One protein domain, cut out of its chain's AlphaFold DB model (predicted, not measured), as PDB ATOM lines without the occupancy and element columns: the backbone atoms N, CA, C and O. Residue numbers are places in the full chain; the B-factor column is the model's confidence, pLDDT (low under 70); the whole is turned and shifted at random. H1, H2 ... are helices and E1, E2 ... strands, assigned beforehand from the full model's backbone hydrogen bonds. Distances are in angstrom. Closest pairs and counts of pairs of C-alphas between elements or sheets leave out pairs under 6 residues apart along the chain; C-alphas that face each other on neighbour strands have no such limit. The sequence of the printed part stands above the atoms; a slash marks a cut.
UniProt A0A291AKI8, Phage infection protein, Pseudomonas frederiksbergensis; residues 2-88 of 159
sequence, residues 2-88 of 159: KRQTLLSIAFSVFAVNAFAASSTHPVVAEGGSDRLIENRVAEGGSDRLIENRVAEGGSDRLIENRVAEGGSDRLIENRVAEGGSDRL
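This is residues 2 to 88 of the 159 residues of the protein "Phage infection protein" of Pseudomonas frederiksbergensis (UniProt A0A291AKI8). The chain is wound in stacked turns, a short solenoid whose one wall is the parallel sheet of E1 to E5 and whose opposite wall is made by the short pairings of residues 35 to 36, 48 to 49, 61 to 62, 74 to 75 and 87 to 88. The long helix H1 lies slantwise over the outer face of the sheet, mainly over E4 and E5, and a tight link joins it to E1 at the far edge. The printed part has 87 residues with one named helix and five named strands, in the order H1 E1 E2 E3 E4 E5; across the sheet the order is E1 E2 E3 E4 E5, all parallel. The class is mixed, helices and strands, with 38 residues, under half, in named elements. The whole is compact, with a radius of gyration of the C-alphas of 12.1 A and spans of 39 by 30 by 24 A.

The strands are E1, residues 27 to 29, 6.5 A from first to last C-alpha; E2, residues 40 to 42, 6.4 A; E3, residues 53 to 55, 6.4 A; E4, residues 65 to 68, 10.0 A; and E5, residues 78 to 82, 13.7 A. C-alpha 27 is at (219.315, 233.978, 245.611) and C-alpha 82 at (213.498, 237.659, 224.402). H1, residues 2 to 21, measures 28.7 A and begins with C-alpha 2 at (224.197, 246.074, 215.441).

E1 and E5 are the edge strands of the sheet. E3 and E4 are parallel at 5 degrees, with N 53 and O 65 at 2.9 A, within hydrogen-bond range. E4 and E5 are parallel at 4 degrees, with N 80 and O 66 at 2.8 A. E2 and E3 are parallel at 9 degrees, with N 54 and O 40 at 3.0 A. E1 and E2 are parallel at 14 degrees, with N 41 and O 27 at 2.9 A. E1 and E5 are apart. H1 is on the sheet at a height of 10.8 A over the sheet, and over E4 and E5. It runs slantwise to the strands, at 37 degrees to E4 on the local plane. The closest C-alphas of H1 and E4 are those of Ala 15 and Val 67, 7.6 A apart. H1 and E5 are near each other, with 6 pairs of C-alphas within 10 A. In H1 every O i to N i+4 pair is within hydrogen-bond range.

The two C-alphas farthest apart, those of Lys 2 and Arg 35, are 38.9 A apart. The printed part has no cut. The link from H1 to E1 is tight, the links between successive strands are short, and no link is long. The mean pLDDT of the printed part is 77.7; residues 2 to 26 are under 70, and H1 has a mean of 49.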
ATOM      1  N   LYS A   2     224.341 244.832 214.634       41.06
ATOM      2  CA  LYS A   2     224.197 246.074 215.441       41.06
ATOM      3  C   LYS A   2     223.002 246.082 216.419       41.06
ATOM      4  O   LYS A   2     223.100 246.702 217.473       41.06
ATOM      5  N   ARG A   3     221.900 245.387 216.091       43.62
ATOM      6  CA  ARG A   3     220.704 245.264 216.957       43.62
ATOM      7  C   ARG A   3     220.995 244.459 218.233       43.62
ATOM      8  O   ARG A   3     220.775 244.963 219.324       43.62
ATOM      9  N   GLN A   4     221.650 243.305 218.094       43.19
ATOM     10  CA  GLN A   4     222.068 242.449 219.217       43.19
ATOM     11  C   GLN A   4     223.009 243.144 220.213       43.19
ATOM     12  O   GLN A   4     222.874 242.938 221.410       43.19
ATOM     13  N   THR A   5     223.922 244.012 219.758       46.47
ATOM     14  CA  THR A   5     224.811 244.759 220.669       46.47
ATOM     15  C   THR A   5     224.097 245.879 221.423       46.47
ATOM     16  O   THR A   5     224.448 246.162 222.559       46.47
ATOM     17  N   LEU A   6     223.092 246.527 220.823       46.44
ATOM     18  CA  LEU A   6     222.274 247.515 221.538       46.44
ATOM     19  C   LEU A   6     221.344 246.831 222.544       46.44
ATOM     20  O   LEU A   6     221.164 247.357 223.638       46.44
ATOM     21  N   LEU A   7     220.822 245.648 222.208       47.53
ATOM     22  CA  LEU A   7     219.987 244.848 223.101       47.53
ATOM     23  C   LEU A   7     220.789 244.233 224.250       47.53
ATOM     24  O   LEU A   7     220.335 244.298 225.381       47.53
ATOM     25  N   SER A   8     222.005 243.730 224.010       49.22
ATOM     26  CA  SER A   8     222.887 243.266 225.090       49.22
ATOM     27  C   SER A   8     223.267 244.416 226.021       49.22
ATOM     28  O   SER A   8     223.378 244.228 227.227       49.22
ATOM     29  N   ILE A   9     223.434 245.627 225.474       50.56
ATOM     30  CA  ILE A   9     223.662 246.831 226.274       50.56
ATOM     31  C   ILE A   9     222.393 247.200 227.051       50.56
ATOM     32  O   ILE A   9     222.502 247.442 228.246       50.56
ATOM     33  N   ALA A  10     221.201 247.178 226.450       48.16
ATOM     34  CA  ALA A  10     219.937 247.449 227.142       48.16
ATOM     35  C   ALA A  10     219.641 246.410 228.236       48.16
ATOM     36  O   ALA A  10     219.358 246.791 229.367       48.16
ATOM     37  N   PHE A  11     219.809 245.120 227.940       51.25
ATOM     38  CA  PHE A  11     219.741 244.016 228.895       51.25
ATOM     39  C   PHE A  11     220.757 244.215 230.026       51.25
ATOM     40  O   PHE A  11     220.392 244.111 231.191       51.25
ATOM     41  N   SER A  12     221.998 244.614 229.713       49.94
ATOM     42  CA  SER A  12     223.018 244.890 230.736       49.94
ATOM     43  C   SER A  12     222.700 246.122 231.591       49.94
ATOM     44  O   SER A  12     222.839 246.067 232.804       49.94
ATOM     45  N   VAL A  13     222.229 247.226 231.005       53.31
ATOM     46  CA  VAL A  13     221.944 248.479 231.721       53.31
ATOM     47  C   VAL A  13     220.674 248.347 232.562       53.31
ATOM     48  O   VAL A  13     220.617 248.870 233.673       53.31
ATOM     49  N   PHE A  14     219.665 247.618 232.081       52.06
ATOM     50  CA  PHE A  14     218.436 247.379 232.836       52.06
ATOM     51  C   PHE A  14     218.632 246.330 233.936       52.06
ATOM     52  O   PHE A  14     218.171 246.549 235.053       52.06
ATOM     53  N   ALA A  15     219.396 245.260 233.678       54.09
ATOM     54  CA  ALA A  15     219.820 244.327 234.724       54.09
ATOM     55  C   ALA A  15     220.652 245.036 235.804       54.09
ATOM     56  O   ALA A  15     220.461 244.776 236.988       54.09
ATOM     57  N   VAL A  16     221.515 245.987 235.422       50.66
ATOM     58  CA  VAL A  16     222.266 246.824 236.373       50.66
ATOM     59  C   VAL A  16     221.345 247.745 237.180       50.66
ATOM     60  O   VAL A  16     221.585 247.915 238.369       50.66
ATOM     61  N   ASN A  17     220.276 248.304 236.603       51.47
ATOM     62  CA  ASN A  17     219.308 249.104 237.368       51.47
ATOM     63  C   ASN A  17     218.440 248.252 238.310       51.47
ATOM     64  O   ASN A  17     218.222 248.663 239.446       51.47
ATOM     65  N   ALA A  18     218.006 247.056 237.894       52.62
ATOM     66  CA  ALA A  18     217.343 246.101 238.788       52.62
ATOM     67  C   ALA A  18     218.276 245.672 239.936       52.62
ATOM     68  O   ALA A  18     217.851 245.578 241.084       52.62
ATOM     69  N   PHE A  19     219.569 245.498 239.643       51.50
ATOM     70  CA  PHE A  19     220.607 245.217 240.637       51.50
ATOM     71  C   PHE A  19     220.885 246.411 241.569       51.50
ATOM     72  O   PHE A  19     221.137 246.220 242.754       51.50
ATOM     73  N   ALA A  20     220.827 247.649 241.068       49.47
ATOM     74  CA  ALA A  20     221.075 248.861 241.854       49.47
ATOM     75  C   ALA A  20     219.891 249.268 242.749       49.47
ATOM     76  O   ALA A  20     220.095 249.953 243.752       49.47
ATOM     77  N   ALA A  21     218.667 248.861 242.402       50.16
ATOM     78  CA  ALA A  21     217.467 249.174 243.172       50.16
ATOM     79  C   ALA A  21     217.323 248.334 244.459       50.16
ATOM     80  O   ALA A  21     216.585 248.740 245.355       50.16
ATOM     81  N   SER A  22     218.037 247.206 244.600       50.41
ATOM     82  CA  SER A  22     217.909 246.319 245.765       50.41
ATOM     83  C   SER A  22     219.224 246.121 246.518       50.41
ATOM     84  O   SER A  22     220.201 245.617 245.973       50.41
ATOM     85  N   SER A  23     219.236 246.439 247.811       51.69
ATOM     86  CA  SER A  23     220.354 246.171 248.725       51.69
ATOM     87  C   SER A  23     220.323 244.763 249.350       51.69
ATOM     88  O   SER A  23     221.057 244.492 250.303       51.69
ATOM     89  N   THR A  24     219.487 243.859 248.833       54.25
ATOM     90  CA  THR A  24     219.350 242.460 249.266       54.25
ATOM     91  C   THR A  24     220.174 241.530 248.370       54.25
ATOM     92  O   THR A  24     220.281 241.734 247.162       54.25
ATOM     93  N   HIS A  25     220.818 240.520 248.965       64.06
ATOM     94  CA  HIS A  25     221.634 239.557 248.219       64.06
ATOM     95  C   HIS A  25     220.710 238.625 247.420       64.06
ATOM     96  O   HIS A  25     219.941 237.895 248.045       64.06
ATOM     97  N   PRO A  26     220.768 238.605 246.077       69.62
ATOM     98  CA  PRO A  26     219.884 237.757 245.289       69.62
ATOM     99  C   PRO A  26     220.197 236.273 245.513       69.62
ATOM    100  O   PRO A  26     221.363 235.872 245.595       69.62
ATOM    101  N   VAL A  27     219.158 235.438 245.562       78.56
ATOM    102  CA  VAL A  27     219.315 233.978 245.611       78.56
ATOM    103  C   VAL A  27     219.766 233.487 244.236       78.56
ATOM    104  O   VAL A  27     219.053 233.681 243.252       78.56
ATOM    105  N   VAL A  28     220.934 232.843 244.163       83.06
ATOM    106  CA  VAL A  28     221.469 232.249 242.927       83.06
ATOM    107  C   VAL A  28     221.245 230.739 242.949       83.06
ATOM    108  O   VAL A  28     221.686 230.071 243.886       83.06
ATOM    109  N   ALA A  29     220.566 230.195 241.938       78.56
ATOM    110  CA  ALA A  29     220.265 228.764 241.866       78.56
ATOM    111  C   ALA A  29     220.164 228.237 240.427       78.56
ATOM    112  O   ALA A  29     219.701 228.930 239.526       78.56
ATOM    113  N   GLU A  30     220.513 226.968 240.224       79.75
ATOM    114  CA  GLU A  30     220.260 226.239 238.975       79.75
ATOM    115  C   GLU A  30     218.859 225.602 239.050       79.75
ATOM    116  O   GLU A  30     218.680 224.454 239.456       79.75
ATOM    117  N   GLY A  31     217.820 226.392 238.763       78.94
ATOM    118  CA  GLY A  31     216.430 225.928 238.837       78.94
ATOM    119  C   GLY A  31     215.821 225.938 240.245       78.94
ATOM    120  O   GLY A  31     216.344 226.561 241.171       78.94
ATOM    121  N   GLY A  32     214.672 225.266 240.391       84.25
ATOM    122  CA  GLY A  32     213.938 225.139 241.657       84.25
ATOM    123  C   GLY A  32     212.458 225.523 241.575       84.25
ATOM    124  O   GLY A  32     211.933 225.846 240.510       84.25
ATOM    125  N   SER A  33     211.774 225.420 242.714       85.06
ATOM    126  CA  SER A  33     210.388 225.861 242.899       85.06
ATOM    127  C   SER A  33     210.228 226.342 244.334       85.06
ATOM    128  O   SER A  33     209.822 225.583 245.219       85.06
ATOM    129  N   ASP A  34     210.506 227.615 244.547       86.56
ATOM    130  CA  ASP A  34     210.500 228.235 245.860       86.56
ATOM    131  C   ASP A  34     209.405 229.296 245.974       86.56
ATOM    132  O   ASP A  34     208.830 229.777 244.992       86.56
ATOM    133  N   ARG A  35     209.080 229.642 247.220       87.88
ATOM    134  CA  ARG A  35     208.292 230.834 247.531       87.88
ATOM    135  C   ARG A  35     209.223 231.841 248.162       87.88
ATOM    136  O   ARG A  35     209.618 231.666 249.311       87.88
ATOM    137  N   LEU A  36     209.557 232.859 247.396       84.50
ATOM    138  CA  LEU A  36     210.502 233.884 247.789       84.50
ATOM    139  C   LEU A  36     209.769 235.221 247.797       84.50
ATOM    140  O   LEU A  36     208.876 235.467 246.989       84.50
ATOM    141  N   ILE A  37     210.112 236.064 248.758       85.19
ATOM    142  CA  ILE A  37     209.691 237.467 248.729       85.19
ATOM    143  C   ILE A  37     210.732 238.271 247.941       85.19
ATOM    144  O   ILE A  37     210.355 239.152 247.186       85.19
ATOM    145  N   GLU A  38     211.996 237.863 248.049       84.50
ATOM    146  CA  GLU A  38     213.195 238.564 247.591       84.50
ATOM    147  C   GLU A  38     213.607 238.225 246.147       84.50
ATOM    148  O   GLU A  38     213.113 237.270 245.546       84.50
ATOM    149  N   ASN A  39     214.603 238.953 245.638       86.31
ATOM    150  CA  ASN A  39     215.184 238.770 244.309       86.31
ATOM    151  C   ASN A  39     215.854 237.402 244.070       86.31
ATOM    152  O   ASN A  39     216.601 236.891 244.911       86.31
ATOM    153  N   ARG A  40     215.685 236.851 242.857       83.38
ATOM    154  CA  ARG A  40     216.326 235.594 242.419       83.38
ATOM    155  C   ARG A  40     217.003 235.713 241.054       83.38
ATOM    156  O   ARG A  40     216.451 236.297 240.122       83.38
ATOM    157  N   VAL A  41     218.156 235.060 240.923       87.19
ATOM    158  CA  VAL A  41     218.832 234.794 239.649       87.19
ATOM    159  C   VAL A  41     218.910 233.282 239.432       87.19
ATOM    160  O   VAL A  41     219.451 232.564 240.274       87.19
ATOM    161  N   ALA A  42     218.360 232.775 238.328       84.75
ATOM    162  CA  ALA A  42     218.370 231.339 238.046       84.75
ATOM    163  C   ALA A  42     218.299 231.013 236.554       84.75
ATOM    164  O   ALA A  42     217.650 231.720 235.805       84.75
ATOM    165  N   GLU A  43     218.878 229.899 236.112       82.94
ATOM    166  CA  GLU A  43     218.769 229.462 234.704       82.94
ATOM    167  C   GLU A  43     217.332 229.023 234.339       82.94
ATOM    168  O   GLU A  43     216.885 229.136 233.202       82.94
ATOM    169  N   GLY A  44     216.538 228.605 235.330       85.00
ATOM    170  CA  GLY A  44     215.154 228.171 235.141       85.00
ATOM    171  C   GLY A  44     214.397 228.030 236.459       85.00
ATOM    172  O   GLY A  44     214.806 228.568 237.483       85.00
ATOM    173  N   GLY A  45     213.273 227.306 236.451       88.12
ATOM    174  CA  GLY A  45     212.483 227.016 237.657       88.12
ATOM    175  C   GLY A  45     210.999 227.361 237.537       88.12
ATOM    176  O   GLY A  45     210.505 227.681 236.456       88.12
ATOM    177  N   SER A  46     210.272 227.237 238.643       89.62
ATOM    178  CA  SER A  46     208.837 227.532 238.737       89.62
ATOM    179  C   SER A  46     208.490 228.082 240.116       89.62
ATOM    180  O   SER A  46     207.963 227.382 240.982       89.62
ATOM    181  N   ASP A  47     208.799 229.349 240.321       88.25
ATOM    182  CA  ASP A  47     208.724 230.006 241.616       88.25
ATOM    183  C   ASP A  47     207.433 230.788 241.813       88.25
ATOM    184  O   ASP A  47     206.692 231.107 240.878       88.25
ATOM    185  N   ARG A  48     207.182 231.141 243.074       90.56
ATOM    186  CA  ARG A  48     206.317 232.271 243.410       90.56
ATOM    187  C   ARG A  48     207.155 233.345 244.068       90.56
ATOM    188  O   ARG A  48     207.680 233.118 245.154       90.56
ATOM    189  N   LEU A  49     207.239 234.482 243.403       86.94
ATOM    190  CA  LEU A  49     208.084 235.604 243.775       86.94
ATOM    191  C   LEU A  49     207.217 236.856 243.915       86.94
ATOM    192  O   LEU A  49     206.237 237.015 243.186       86.94
ATOM    193  N   ILE A  50     207.539 237.701 244.890       88.31
ATOM    194  CA  ILE A  50     206.904 239.017 245.019       88.31
ATOM    195  C   ILE A  50     207.732 240.035 244.237       88.31
ATOM    196  O   ILE A  50     207.182 240.663 243.340       88.31
ATOM    197  N   GLU A  51     209.036 240.100 244.510       88.62
ATOM    198  CA  GLU A  51     209.972 241.039 243.882       88.62
ATOM    199  C   GLU A  51     210.491 240.553 242.505       88.62
ATOM    200  O   GLU A  51     209.726 240.077 241.659       88.62
ATOM    201  N   ASN A  52     211.799 240.687 242.241       88.62
ATOM    202  CA  ASN A  52     212.375 240.589 240.903       88.62
ATOM    203  C   ASN A  52     212.965 239.207 240.596       88.62
ATOM    204  O   ASN A  52     213.587 238.554 241.439       88.62
ATOM    205  N   ARG A  53     212.874 238.794 239.327       86.25
ATOM    206  CA  ARG A  53     213.584 237.615 238.817       86.25
ATOM    207  C   ARG A  53     214.378 237.912 237.557       86.25
ATOM    208  O   ARG A  53     213.853 238.493 236.610       86.25
ATOM    209  N   VAL A  54     215.608 237.409 237.522       89.12
ATOM    210  CA  VAL A  54     216.428 237.327 236.309       89.12
ATOM    211  C   VAL A  54     216.644 235.856 235.968       89.12
ATOM    212  O   VAL A  54     217.138 235.105 236.812       89.12
ATOM    213  N   ALA A  55     216.251 235.419 234.769       86.81
ATOM    214  CA  ALA A  55     216.408 234.018 234.388       86.81
ATOM    215  C   ALA A  55     216.528 233.752 232.888       86.81
ATOM    216  O   ALA A  55     215.937 234.458 232.092       86.81
ATOM    217  N   GLU A  56     217.212 232.683 232.486       84.69
ATOM    218  CA  GLU A  56     217.201 232.242 231.079       84.69
ATOM    219  C   GLU A  56     215.852 231.595 230.702       84.69
ATOM    220  O   GLU A  56     215.456 231.568 229.547       84.69
ATOM    221  N   GLY A  57     215.056 231.162 231.686       86.25
ATOM    222  CA  GLY A  57     213.693 230.695 231.456       86.25
ATOM    223  C   GLY A  57     212.918 230.382 232.736       86.25
ATOM    224  O   GLY A  57     213.177 230.914 233.821       86.25
ATOM    225  N   GLY A  58     211.927 229.495 232.614       89.44
ATOM    226  CA  GLY A  58     211.082 229.048 233.727       89.44
ATOM    227  C   GLY A  58     209.596 229.341 233.546       89.44
ATOM    228  O   GLY A  58     209.150 229.777 232.482       89.44
ATOM    229  N   SER A  59     208.817 229.049 234.583       92.31
ATOM    230  CA  SER A  59     207.358 229.185 234.591       92.31
ATOM    231  C   SER A  59     206.855 229.626 235.957       92.31
ATOM    232  O   SER A  59     206.452 228.818 236.798       92.31
ATOM    233  N   ASP A  60     206.878 230.931 236.169       91.25
ATOM    234  CA  ASP A  60     206.755 231.525 237.488       91.25
ATOM    235  C   ASP A  60     205.421 232.233 237.694       91.25
ATOM    236  O   ASP A  60     204.641 232.493 236.770       91.25
ATOM    237  N   ARG A  61     205.142 232.533 238.962       92.75
ATOM    238  CA  ARG A  61     204.142 233.526 239.343       92.75
ATOM    239  C   ARG A  61     204.851 234.662 240.049       92.75
ATOM    240  O   ARG A  61     205.269 234.481 241.191       92.75
ATOM    241  N   LEU A  62     204.967 235.789 239.371       90.25
ATOM    242  CA  LEU A  62     205.595 236.985 239.909       90.25
ATOM    243  C   LEU A  62     204.565 238.099 240.079       90.25
ATOM    244  O   LEU A  62     203.554 238.132 239.372       90.25
ATOM    245  N   ILE A  63     204.828 238.999 241.021       90.81
ATOM    246  CA  ILE A  63     204.053 240.230 241.172       90.81
ATOM    247  C   ILE A  63     204.767 241.357 240.422       90.81
ATOM    248  O   ILE A  63     204.179 241.879 239.483       90.81
ATOM    249  N   GLU A  64     206.030 241.638 240.747       91.00
ATOM    250  CA  GLU A  64     206.754 242.806 240.225       91.00
ATOM    251  C   GLU A  64     207.441 242.568 238.865       91.00
ATOM    252  O   GLU A  64     206.784 242.585 237.823       91.00
ATOM    253  N   ASN A  65     208.769 242.367 238.826       90.56
ATOM    254  CA  ASN A  65     209.524 242.431 237.569       90.56
ATOM    255  C   ASN A  65     210.204 241.116 237.183       90.56
ATOM    256  O   ASN A  65     210.863 240.459 237.993       90.56
ATOM    257  N   ARG A  66     210.150 240.781 235.890       89.62
ATOM    258  CA  ARG A  66     210.935 239.689 235.304       89.62
ATOM    259  C   ARG A  66     211.798 240.157 234.145       89.62
ATOM    260  O   ARG A  66     211.306 240.793 233.217       89.62
ATOM    261  N   VAL A  67     213.055 239.730 234.155       91.44
ATOM    262  CA  VAL A  67     213.975 239.823 233.021       91.44
ATOM    263  C   VAL A  67     214.344 238.406 232.586       91.44
ATOM    264  O   VAL A  67     214.897 237.662 233.397       91.44
ATOM    265  N   ALA A  68     214.014 238.000 231.353       88.31
ATOM    266  CA  ALA A  68     214.303 236.631 230.924       88.31
ATOM    267  C   ALA A  68     214.523 236.382 229.427       88.31
ATOM    268  O   ALA A  68     213.907 237.027 228.587       88.31
ATOM    269  N   GLU A  69     215.307 235.359 229.085       88.44
ATOM    270  CA  GLU A  69     215.417 234.827 227.712       88.44
ATOM    271  C   GLU A  69     214.288 233.809 227.426       88.44
ATOM    272  O   GLU A  69     214.485 232.647 227.087       88.44
ATOM    273  N   GLY A  70     213.041 234.245 227.632       87.94
ATOM    274  CA  GLY A  70     211.845 233.435 227.405       87.94
ATOM    275  C   GLY A  70     211.180 232.941 228.690       87.94
ATOM    276  O   GLY A  70     211.130 233.647 229.700       87.94
ATOM    277  N   GLY A  71     210.543 231.766 228.628       91.06
ATOM    278  CA  GLY A  71     209.712 231.215 229.710       91.06
ATOM    279  C   GLY A  71     208.200 231.398 229.518       91.06
ATOM    280  O   GLY A  71     207.735 231.830 228.458       91.06
ATOM    281  N   SER A  72     207.417 230.993 230.521       93.75
ATOM    282  CA  SER A  72     205.947 230.994 230.477       93.75
ATOM    283  C   SER A  72     205.323 231.293 231.837       93.75
ATOM    284  O   SER A  72     205.050 230.389 232.632       93.75
ATOM    285  N   ASP A  73     205.047 232.565 232.083       93.19
ATOM    286  CA  ASP A  73     204.725 233.062 233.415       93.19
ATOM    287  C   ASP A  73     203.309 233.589 233.575       93.19
ATOM    288  O   ASP A  73     202.547 233.805 232.627       93.19
ATOM    289  N   ARG A  74     202.962 233.810 234.842       94.88
ATOM    290  CA  ARG A  74     201.898 234.725 235.237       94.88
ATOM    291  C   ARG A  74     202.515 235.871 236.014       94.88
ATOM    292  O   ARG A  74     202.997 235.651 237.121       94.88
ATOM    293  N   LEU A  75     202.458 237.058 235.445       92.31
ATOM    294  CA  LEU A  75     203.072 238.248 236.005       92.31
ATOM    295  C   LEU A  75     202.018 239.350 236.134       92.31
ATOM    296  O   LEU A  75     201.053 239.370 235.365       92.31
ATOM    297  N   ILE A  76     202.153 240.211 237.138       93.56
ATOM    298  CA  ILE A  76     201.243 241.344 237.322       93.56
ATOM    299  C   ILE A  76     201.844 242.576 236.645       93.56
ATOM    300  O   ILE A  76     201.240 243.055 235.692       93.56
ATOM    301  N   GLU A  77     203.045 243.000 237.034       92.94
ATOM    302  CA  GLU A  77     203.604 244.285 236.596       92.94
ATOM    303  C   GLU A  77     204.440 244.197 235.305       92.94
ATOM    304  O   GLU A  77     203.886 244.287 234.209       92.94
ATOM    305  N   ASN A  78     205.771 244.035 235.375       91.88
ATOM    306  CA  ASN A  78     206.637 244.297 234.213       91.88
ATOM    307  C   ASN A  78     207.483 243.104 233.769       91.88
ATOM    308  O   ASN A  78     208.252 242.531 234.541       91.88
ATOM    309  N   ARG A  79     207.453 242.798 232.466       91.31
ATOM    310  CA  ARG A  79     208.370 241.833 231.844       91.31
ATOM    311  C   ARG A  79     209.249 242.467 230.780       91.31
ATOM    312  O   ARG A  79     208.750 243.101 229.856       91.31
ATOM    313  N   VAL A  80     210.537 242.152 230.841       91.94
ATOM    314  CA  VAL A  80     211.491 242.340 229.746       91.94
ATOM    315  C   VAL A  80     211.970 240.966 229.289       91.94
ATOM    316  O   VAL A  80     212.517 240.218 230.100       91.94
ATOM    317  N   ALA A  81     211.745 240.594 228.026       89.69
ATOM    318  CA  ALA A  81     212.155 239.269 227.566       89.69
ATOM    319  C   ALA A  81     212.496 239.139 226.080       89.69
ATOM    320  O   ALA A  81     211.906 239.799 225.231       89.69
ATOM    321  N   GLU A  82     213.375 238.196 225.759       89.81
ATOM    322  CA  GLU A  82     213.498 237.659 224.402       89.81
ATOM    323  C   GLU A  82     212.539 236.464 224.276       89.81
ATOM    324  O   GLU A  82     212.772 235.377 224.799       89.81
ATOM    325  N   GLY A  83     211.376 236.682 223.660       88.81
ATOM    326  CA  GLY A  83     210.352 235.655 223.481       88.81
ATOM    327  C   GLY A  83     209.593 235.240 224.751       88.81
ATOM    328  O   GLY A  83     209.390 236.013 225.692       88.81
ATOM    329  N   GLY A  84     209.072 234.008 224.736       91.81
ATOM    330  CA  GLY A  84     208.239 233.432 225.801       91.81
ATOM    331  C   GLY A  84     206.727 233.491 225.549       91.81
ATOM    332  O   GLY A  84     206.268 233.917 224.485       91.81
ATOM    333  N   SER A  85     205.946 232.996 226.512       94.06
ATOM    334  CA  SER A  85     204.485 232.864 226.408       94.06
ATOM    335  C   SER A  85     203.791 233.044 227.754       94.06
ATOM    336  O   SER A  85     203.574 232.084 228.498       94.06
ATOM    337  N   ASP A  86     203.393 234.276 228.043       93.81
ATOM    338  CA  ASP A  86     202.955 234.671 229.378       93.81
ATOM    339  C   ASP A  86     201.492 235.094 229.455       93.81
ATOM    340  O   ASP A  86     200.786 235.312 228.464       93.81
ATOM    341  N   ARG A  87     201.028 235.214 230.699       95.69
ATOM    342  CA  ARG A  87     199.868 236.021 231.061       95.69
ATOM    343  C   ARG A  87     200.350 237.179 231.911       95.69
ATOM    344  O   ARG A  87     200.820 236.946 233.022       95.69
ATOM    345  N   LEU A  88     200.194 238.382 231.396       93.44
ATOM    346  CA  LEU A  88     200.662 239.598 232.034       93.44
ATOM    347  C   LEU A  88     199.505 240.589 232.166       93.44
ATOM    348  O   LEU A  88     198.587 240.571 231.343       93.44
TER     349      LEU A  88